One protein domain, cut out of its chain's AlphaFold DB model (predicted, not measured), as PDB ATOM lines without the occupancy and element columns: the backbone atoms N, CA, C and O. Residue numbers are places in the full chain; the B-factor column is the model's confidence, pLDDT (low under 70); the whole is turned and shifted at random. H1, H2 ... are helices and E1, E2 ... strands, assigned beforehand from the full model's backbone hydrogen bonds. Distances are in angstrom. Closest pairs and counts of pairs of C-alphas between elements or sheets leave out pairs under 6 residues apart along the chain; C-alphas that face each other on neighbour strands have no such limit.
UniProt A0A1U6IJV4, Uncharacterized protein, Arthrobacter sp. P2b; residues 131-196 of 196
ATOM      1  N   GLY A 131      19.221  43.246 -19.291       87.06
ATOM      2  CA  GLY A 131      19.892  43.355 -17.998       87.06
ATOM      3  C   GLY A 131      19.691  42.151 -17.083       87.06
ATOM      4  O   GLY A 131      19.977  42.256 -15.891       87.06
ATOM      5  N   ILE A 132      19.176  41.038 -17.606       90.19
ATOM      6  CA  ILE A 132      18.993  39.798 -16.856       90.19
ATOM      7  C   ILE A 132      19.992  38.768 -17.387       90.19
ATOM      8  O   ILE A 132      19.900  38.344 -18.539       90.19
ATOM      9  N   ASP A 133      20.898  38.312 -16.519       88.19
ATOM     10  CA  ASP A 133      21.911  37.288 -16.822       88.19
ATOM     11  C   ASP A 133      21.312  35.868 -16.805       88.19
ATOM     12  O   ASP A 133      21.725  34.974 -16.072       88.19
ATOM     13  N   LEU A 134      20.238  35.689 -17.572       88.81
ATOM     14  CA  LEU A 134      19.595  34.408 -17.832       88.81
ATOM     15  C   LEU A 134      19.311  34.312 -19.329       88.81
ATOM     16  O   LEU A 134      18.811  35.288 -19.908       88.81
ATOM     17  N   PRO A 135      19.575  33.153 -19.953       89.44
ATOM     18  CA  PRO A 135      19.365  32.980 -21.379       89.44
ATOM     19  C   PRO A 135      17.880  33.118 -21.733       89.44
ATOM     20  O   PRO A 135      17.000  32.629 -21.025       89.44
ATOM     21  N   MET A 136      17.617  33.805 -22.846       87.25
ATOM     22  CA  MET A 136      16.268  34.013 -23.381       87.25
ATOM     23  C   MET A 136      15.642  32.718 -23.906       87.25
ATOM     24  O   MET A 136      14.434  32.515 -23.797       87.25
ATOM     25  N   PHE A 137      16.481  31.862 -24.489       90.25
ATOM     26  CA  PHE A 137      16.094  30.605 -25.109       90.25
ATOM     27  C   PHE A 137      16.781  29.440 -24.400       90.25
ATOM     28  O   PHE A 137      17.899  29.592 -23.903       90.25
ATOM     29  N   ASP A 138      16.109  28.296 -24.353       89.50
ATOM     30  CA  ASP A 138      16.668  27.038 -23.872       89.50
ATOM     31  C   ASP A 138      17.664  26.426 -24.885       89.50
ATOM     32  O   ASP A 138      17.991  27.019 -25.919       89.50
ATOM     33  N   ALA A 139      18.178  25.230 -24.579       87.88
ATOM     34  CA  ALA A 139      19.130  24.521 -25.437       87.88
ATOM     35  C   ALA A 139      18.538  24.086 -26.794       87.88
ATOM     36  O   ALA A 139      19.289  23.913 -27.756       87.88
ATOM     37  N   ASP A 140      17.214  23.948 -26.877       88.19
ATOM     38  CA  ASP A 140      16.474  23.538 -28.071       88.19
ATOM     39  C   ASP A 140      15.990  24.750 -28.898       88.19
ATOM     40  O   ASP A 140      15.449  24.593 -29.995       88.19
ATOM     41  N   GLY A 141      16.222  25.975 -28.408       84.81
ATOM     42  CA  GLY A 141      15.815  27.228 -29.042       84.81
ATOM     43  C   GLY A 141      14.385  27.671 -28.717       84.81
ATOM     44  O   GLY A 141      13.898  28.620 -29.337       84.81
ATOM     45  N   ASN A 142      13.710  27.027 -27.762       88.81
ATOM     46  CA  ASN A 142      12.406  27.466 -27.267       88.81
ATOM     47  C   ASN A 142      12.572  28.594 -26.240       88.81
ATOM     48  O   ASN A 142      13.649  28.755 -25.664       88.81
ATOM     49  N   PRO A 143      11.529  29.403 -25.989       88.69
ATOM     50  CA  PRO A 143      11.562  30.396 -24.922       88.69
ATOM     51  C   PRO A 143      11.827  29.735 -23.559       88.69
ATOM     52  O   PRO A 143      11.241  28.705 -23.245       88.69
ATOM     53  N   SER A 144      12.718  30.332 -22.768       91.44
ATOM     54  CA  SER A 144      13.112  29.807 -21.454       91.44
ATOM     55  C   SER A 144      11.929  29.745 -20.478       91.44
ATOM     56  O   SER A 144      11.216  30.736 -20.304       91.44
ATOM     57  N   ASP A 145      11.761  28.607 -19.798       91.44
ATOM     58  CA  ASP A 145      10.720  28.367 -18.786       91.44
ATOM     59  C   ASP A 145      11.077  28.928 -17.397       91.44
ATOM     60  O   ASP A 145      10.287  28.834 -16.452       91.44
ATOM     61  N   ALA A 146      12.266  29.529 -17.264       92.12
ATOM     62  CA  ALA A 146      12.725  30.132 -16.025       92.12
ATOM     63  C   ALA A 146      11.743  31.217 -15.570       92.12
ATOM     64  O   ALA A 146      11.422  32.141 -16.318       92.12
ATOM     65  N   LYS A 147      11.287  31.126 -14.320       93.62
ATOM     66  CA  LYS A 147      10.336  32.076 -13.740       93.62
ATOM     67  C   LYS A 147      11.043  33.101 -12.872       93.62
ATOM     68  O   LYS A 147      11.906  32.762 -12.066       93.62
ATOM     69  N   LEU A 148      10.652  34.360 -13.027       93.44
ATOM     70  CA  LEU A 148      11.145  35.477 -12.231       93.44
ATOM     71  C   LEU A 148       9.969  36.178 -11.558       93.44
ATOM     72  O   LEU A 148       8.915  36.379 -12.164       93.44
ATOM     73  N   LEU A 149      10.166  36.589 -10.308       94.50
ATOM     74  CA  LEU A 149       9.173  37.345  -9.556       94.50
ATOM     75  C   LEU A 149       9.193  38.816  -9.989       94.50
ATOM     76  O   LEU A 149      10.216  39.496  -9.885       94.50
ATOM     77  N   CYS A 150       8.052  39.330 -10.442       94.38
ATOM     78  CA  CYS A 150       7.882  40.760 -10.668       94.38
ATOM     79  C   CYS A 150       7.720  41.481  -9.323       94.38
ATOM     80  O   CYS A 150       6.743  41.248  -8.611       94.38
ATOM     81  N   HIS A 151       8.633  42.397  -8.992       93.12
ATOM     82  CA  HIS A 151       8.603  43.110  -7.706       93.12
ATOM     83  C   HIS A 151       7.410  44.073  -7.549       93.12
ATOM     84  O   HIS A 151       7.060  44.430  -6.429       93.12
ATOM     85  N   VAL A 152       6.772  44.485  -8.653       92.75
ATOM     86  CA  VAL A 152       5.617  45.402  -8.637       92.75
ATOM     87  C   VAL A 152       4.312  44.649  -8.407       92.75
ATOM     88  O   VAL A 152       3.482  45.067  -7.606       92.75
ATOM     89  N   THR A 153       4.105  43.546  -9.132       92.75
ATOM     90  CA  THR A 153       2.840  42.799  -9.089       92.75
ATOM     91  C   THR A 153       2.870  41.636  -8.102       92.75
ATOM     92  O   THR A 153       1.811  41.122  -7.763       92.75
ATOM     93  N   GLY A 154       4.055  41.188  -7.672       92.75
ATOM     94  CA  GLY A 154       4.228  40.010  -6.816       92.75
ATOM     95  C   GLY A 154       3.896  38.682  -7.508       92.75
ATOM     96  O   GLY A 154       3.661  37.686  -6.834       92.75
ATOM     97  N   ILE A 155       3.841  38.673  -8.842       94.50
ATOM     98  CA  ILE A 155       3.485  37.505  -9.660       94.50
ATOM     99  C   ILE A 155       4.734  37.027 -10.398       94.50
ATOM    100  O   ILE A 155       5.546  37.844 -10.844       94.50
ATOM    101  N   GLU A 156       4.879  35.712 -10.528       95.06
ATOM    102  CA  GLU A 156       5.936  35.091 -11.320       95.06
ATOM    103  C   GLU A 156       5.576  35.069 -12.807       95.06
ATOM    104  O   GLU A 156       4.474  34.666 -13.183       95.06
ATOM    105  N   PHE A 157       6.524  35.470 -13.650       93.94
ATOM    106  CA  PHE A 157       6.414  35.418 -15.107       93.94
ATOM    107  C   PHE A 157       7.616  34.691 -15.705       93.94
ATOM    108  O   PHE A 157       8.683  34.628 -15.092       93.94
ATOM    109  N   GLU A 158       7.443  34.162 -16.911       93.19
ATOM    110  CA  GLU A 158       8.508  33.503 -17.666       93.19
ATOM    111  C   GLU A 158       9.583  34.514 -18.098       93.19
ATOM    112  O   GLU A 158       9.315  35.697 -18.329       93.19
ATOM    113  N   ARG A 159      10.825  34.044 -18.223       93.44
ATOM    114  CA  ARG A 159      12.005  34.844 -18.572       93.44
ATOM    115  C   ARG A 159      11.819  35.743 -19.808       93.44
ATOM    116  O   ARG A 159      12.297  36.884 -19.743       93.44
ATOM    117  N   PRO A 160      11.142  35.309 -20.893       91.94
ATOM    118  CA  PRO A 160      10.893  36.150 -22.061       91.94
ATOM    119  C   PRO A 160      10.038  37.382 -21.782       91.94
ATOM    120  O   PRO A 160      10.221  38.401 -22.440       91.94
ATOM    121  N   ASP A 161       9.164  37.332 -20.776       91.69
ATOM    122  CA  ASP A 161       8.269  38.433 -20.409       91.69
ATOM    123  C   ASP A 161       8.872  39.390 -19.378       91.69
ATOM    124  O   ASP A 161       8.227  40.354 -18.961       91.69
ATOM    125  N   MET A 162      10.117  39.155 -18.972       93.69
ATOM    126  CA  MET A 162      10.760  39.866 -17.873       93.69
ATOM    127  C   MET A 162      11.894  40.763 -18.363       93.69
ATOM    128  O   MET A 162      12.572  40.466 -19.347       93.69
ATOM    129  N   VAL A 163      12.081  41.888 -17.672       93.19
ATOM    130  CA  VAL A 163      13.160  42.863 -17.895       93.19
ATOM    131  C   VAL A 163      13.719  43.283 -16.535       93.19
ATOM    132  O   VAL A 163      12.985  43.310 -15.542       93.19
ATOM    133  N   ARG A 164      15.011  43.616 -16.451       93.31
ATOM    134  CA  ARG A 164      15.572  44.198 -15.226       93.31
ATOM    135  C   ARG A 164      14.962  45.583 -14.978       93.31
ATOM    136  O   ARG A 164      14.885  46.415 -15.880       93.31
ATOM    137  N   SER A 165      14.531  45.817 -13.745       92.94
ATOM    138  CA  SER A 165      14.061  47.121 -13.282       92.94
ATOM    139  C   SER A 165      15.230  48.105 -13.208       92.94
ATOM    140  O   SER A 165      16.367  47.725 -12.925       92.94
ATOM    141  N   ALA A 166      14.962  49.386 -13.446       91.31
ATOM    142  CA  ALA A 166      15.930  50.441 -13.147       91.31
ATOM    143  C   ALA A 166      16.113  50.676 -11.638       91.31
ATOM    144  O   ALA A 166      17.101  51.292 -11.245       91.31
ATOM    145  N   GLN A 167      15.183  50.184 -10.817       90.50
ATOM    146  CA  GLN A 167      15.263  50.228  -9.362       90.50
ATOM    147  C   GLN A 167      15.897  48.938  -8.839       90.50
ATOM    148  O   GLN A 167      15.537  47.842  -9.273       90.50
ATOM    149  N   ASP A 168      16.839  49.082  -7.912       90.56
ATOM    150  CA  ASP A 168      17.397  47.966  -7.156       90.56
ATOM    151  C   ASP A 168      16.588  47.743  -5.873       90.56
ATOM    152  O   ASP A 168      15.875  48.625  -5.390       90.56
ATOM    153  N   GLY A 169      16.676  46.533  -5.326       87.06
ATOM    154  CA  GLY A 169      15.949  46.161  -4.123       87.06
ATOM    155  C   GLY A 169      16.506  46.813  -2.858       87.06
ATOM    156  O   GLY A 169      17.598  47.383  -2.881       87.06
ATOM    157  N   PRO A 170      15.798  46.679  -1.722       84.62
ATOM    158  CA  PRO A 170      16.252  47.201  -0.430       84.62
ATOM    159  C   PRO A 170      17.653  46.709  -0.032       84.62
ATOM    160  O   PRO A 170      18.402  47.437   0.613       84.62
ATOM    161  N   ASP A 171      18.018  45.504  -0.476       86.38
ATOM    162  CA  ASP A 171      19.314  44.867  -0.223       86.38
ATOM    163  C   ASP A 171      20.393  45.234  -1.267       86.38
ATOM    164  O   ASP A 171      21.489  44.679  -1.253       86.38
ATOM    165  N   GLY A 172      20.089  46.133  -2.212       85.06
ATOM    166  CA  GLY A 172      20.976  46.521  -3.318       85.06
ATOM    167  C   GLY A 172      21.073  45.500  -4.459       85.06
ATOM    168  O   GLY A 172      21.863  45.684  -5.383       85.06
ATOM    169  N   GLY A 173      20.291  44.417  -4.409       87.75
ATOM    170  CA  GLY A 173      20.219  43.410  -5.470       87.75
ATOM    171  C   GLY A 173      19.350  43.844  -6.661       87.75
ATOM    172  O   GLY A 173      18.452  44.672  -6.494       87.75
ATOM    173  N   PRO A 174      19.559  43.267  -7.860       90.31
ATOM    174  CA  PRO A 174      18.753  43.587  -9.033       90.31
ATOM    175  C   PRO A 174      17.297  43.147  -8.838       90.31
ATOM    176  O   PRO A 174      17.030  42.022  -8.414       90.31
ATOM    177  N   GLN A 175      16.347  44.012  -9.198       93.25
ATOM    178  CA  GLN A 175      14.930  43.653  -9.273       93.25
ATOM    179  C   GLN A 175      14.488  43.431 -10.713       93.25
ATOM    180  O   GLN A 175      15.034  44.006 -11.656       93.25
ATOM    181  N   TYR A 176      13.441  42.626 -10.878       94.31
ATOM    182  CA  TYR A 176      12.855  42.326 -12.178       94.31
ATOM    183  C   TYR A 176      11.422  42.831 -12.248       94.31
ATOM    184  O   TYR A 176      10.692  42.873 -11.252       94.31
ATOM    185  N   VAL A 177      11.020  43.243 -13.441       94.75
ATOM    186  CA  VAL A 177       9.691  43.766 -13.728       94.75
ATOM    187  C   VAL A 177       9.146  43.086 -14.975       94.75
ATOM    188  O   VAL A 177       9.871  42.867 -15.949       94.75
ATOM    189  N   SER A 178       7.865  42.734 -14.941       94.25
ATOM    190  CA  SER A 178       7.202  42.122 -16.085       94.25
ATOM    191  C   SER A 178       6.856  43.152 -17.153       94.25
ATOM    192  O   SER A 178       6.588  44.326 -16.876       94.25
ATOM    193  N   SER A 179       6.809  42.687 -18.398       91.12
ATOM    194  CA  SER A 179       6.350  43.445 -19.560       91.12
ATOM    195  C   SER A 179       4.957  44.045 -19.331       91.12
ATOM    196  O   SER A 179       4.708  45.196 -19.701       91.12
ATOM    197  N   LEU A 180       4.084  43.306 -18.640       90.94
ATOM    198  CA  LEU A 180       2.746  43.741 -18.256       90.94
ATOM    199  C   LEU A 180       2.789  44.933 -17.292       90.94
ATOM    200  O   LEU A 180       2.159  45.953 -17.572       90.94
ATOM    201  N   ALA A 181       3.563  44.851 -16.206       91.88
ATOM    202  CA  ALA A 181       3.693  45.951 -15.250       91.88
ATOM    203  C   ALA A 181       4.275  47.210 -15.918       91.88
ATOM    204  O   ALA A 181       3.750  48.312 -15.743       91.88
ATOM    205  N   LEU A 182       5.287  47.033 -16.775       90.94
ATOM    206  CA  LEU A 182       5.861  48.116 -17.576       90.94
ATOM    207  C   LEU A 182       4.853  48.740 -18.545       90.94
ATOM    208  O   LEU A 182       4.892  49.946 -18.776       90.94
ATOM    209  N   SER A 183       3.944  47.955 -19.127       88.00
ATOM    210  CA  SER A 183       2.927  48.485 -20.042       88.00
ATOM    211  C   SER A 183       1.974  49.466 -19.350       88.00
ATOM    212  O   SER A 183       1.561  50.452 -19.967       88.00
ATOM    213  N   THR A 184       1.702  49.239 -18.061       89.44
ATOM    214  CA  THR A 184       0.852  50.084 -17.212       89.44
ATOM    215  C   THR A 184       1.607  51.201 -16.496       89.44
ATOM    216  O   THR A 184       0.971  52.115 -15.966       89.44
ATOM    217  N   ASP A 185       2.942  51.160 -16.497       89.19
ATOM    218  CA  ASP A 185       3.775  52.183 -15.877       89.19
ATOM    219  C   ASP A 185       3.675  53.517 -16.643       89.19
ATOM    220  O   ASP A 185       3.884  53.603 -17.861       89.19
ATOM    221  N   LYS A 186       3.327  54.572 -15.903       87.06
ATOM    222  CA  LYS A 186       3.235  55.950 -16.400       87.06
ATOM    223  C   LYS A 186       4.405  56.817 -15.944       87.06
ATOM    224  O   LYS A 186       4.619  57.857 -16.561       87.06
ATOM    225  N   THR A 187       5.125  56.429 -14.890       87.19
ATOM    226  CA  THR A 187       6.241  57.222 -14.351       87.19
ATOM    227  C   THR A 187       7.514  56.963 -15.150       87.19
ATOM    228  O   THR A 187       8.306  57.877 -15.362       87.19
ATOM    229  N   GLY A 188       7.680  55.739 -15.667       85.44
ATOM    230  CA  GLY A 188       8.861  55.328 -16.425       85.44
ATOM    231  C   GLY A 188      10.086  55.085 -15.543       85.44
ATOM    232  O   GLY A 188      11.169  54.839 -16.071       85.44
ATOM    233  N   GLU A 189       9.922  55.133 -14.219       88.31
ATOM    234  CA  GLU A 189      10.990  54.959 -13.228       88.31
ATOM    235  C   GLU A 189      11.510  53.523 -13.168       88.31
ATOM    236  O   GLU A 189      12.626  53.293 -12.716       88.31
ATOM    237  N   LEU A 190      10.714  52.558 -13.633       90.06
ATOM    238  CA  LEU A 190      11.082  51.145 -13.685       90.06
ATOM    239  C   LEU A 190      11.884  50.802 -14.946       90.06
ATOM    240  O   LEU A 190      12.481  49.729 -15.036       90.06
ATOM    241  N   VAL A 191      11.897  51.692 -15.944       90.19
ATOM    242  CA  VAL A 191      12.477  51.415 -17.258       90.19
ATOM    243  C   VAL A 191      13.958  51.770 -17.287       90.19
ATOM    244  O   VAL A 191      14.335  52.929 -17.121       90.19
ATOM    245  N   LEU A 192      14.806  50.791 -17.613       89.19
ATOM    246  CA  LEU A 192      16.245  51.012 -17.764       89.19
ATOM    247  C   LEU A 192      16.569  52.132 -18.764       89.19
ATOM    248  O   LEU A 192      15.914  52.253 -19.806       89.19
ATOM    249  N   PRO A 193      17.610  52.943 -18.511       87.56
ATOM    250  CA  PRO A 193      18.011  54.000 -19.430       87.56
ATOM    251  C   PRO A 193      18.379  53.427 -20.811       87.56
ATOM    252  O   PRO A 193      18.770  52.262 -20.917       87.56
ATOM    253  N   PRO A 194      18.233  54.206 -21.894       86.00
ATOM    254  CA  PRO A 194      18.663  53.770 -23.220       86.00
ATOM    255  C   PRO A 194      20.163  53.447 -23.237       86.00
ATOM    256  O   PRO A 194      20.956  54.118 -22.574       86.00
ATOM    257  N   GLN A 195      20.542  52.420 -23.995       83.00
ATOM    258  CA  GLN A 195      21.945  52.067 -24.204       83.00
ATOM    259  C   GLN A 195      22.522  52.999 -25.279       83.00
ATOM    260  O   GLN A 195      21.866  53.237 -26.293       83.00
ATOM    261  N   LYS A 196      23.688  53.601 -25.016       65.56
ATOM    262  CA  LYS A 196      24.361  54.517 -25.953       65.56
ATOM    263  C   LYS A 196      25.204  53.766 -26.972       65.56
ATOM    264  O   LYS A 196      25.817  52.756 -26.568       65.56
TER     265      LYS A 196
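Overview. This is residues 131 to 196 of the 196 residues of an uncharacterized protein of Arthrobacter sp. P2b (UniProt A0A1U6IJV4). Little regular structure: the strand hairpin E3 and E4 lies in the middle, a smaller hairpin, E1 and E2, sits to one side of it, short helix H1 follows directly on E4, and long unnamed stretches, residues 131 to 146 and 185 to 196, make the two ends. The 66 printed residues hold 24 in named elements, ordered E1 E2 E3 E4 H1, class mixed; both two-stranded sheets are antiparallel. The whole is compact, radius of gyration of the C-alphas 12.2 A, spanning 37 by 31 by 26 A.

Along the chain. E1 is residues 147 to 149, from C-alpha 147 at (10.336, 32.076, -13.740), and E2 156 to 158. E3, 162 to 168, is 15.0 A long; E4, 174 to 178, is 13.6 A. H1, 179 to 184, ends with C-alpha 184 at (0.852, 50.084, -17.212).

Arrangement. In hairpin E1 and E2, N 148 and O 157 are within hydrogen-bond range, 2.9 A. In hairpin E3 and E4, N 165 and O 175 are, at 2.8 A. The closest C-alphas of E1 and E4, Leu 149 and Tyr 176, are 6.7 A apart. H1 is apart from E1 and E2; its O i to N i+4 pairs are within range.

Size, cuts and confidence. The farthest C-alphas, Asp 140 and Thr 187, are 37.8 A apart. The printed part has no cut and no long link between elements; pLDDT is under 70 at residue 196.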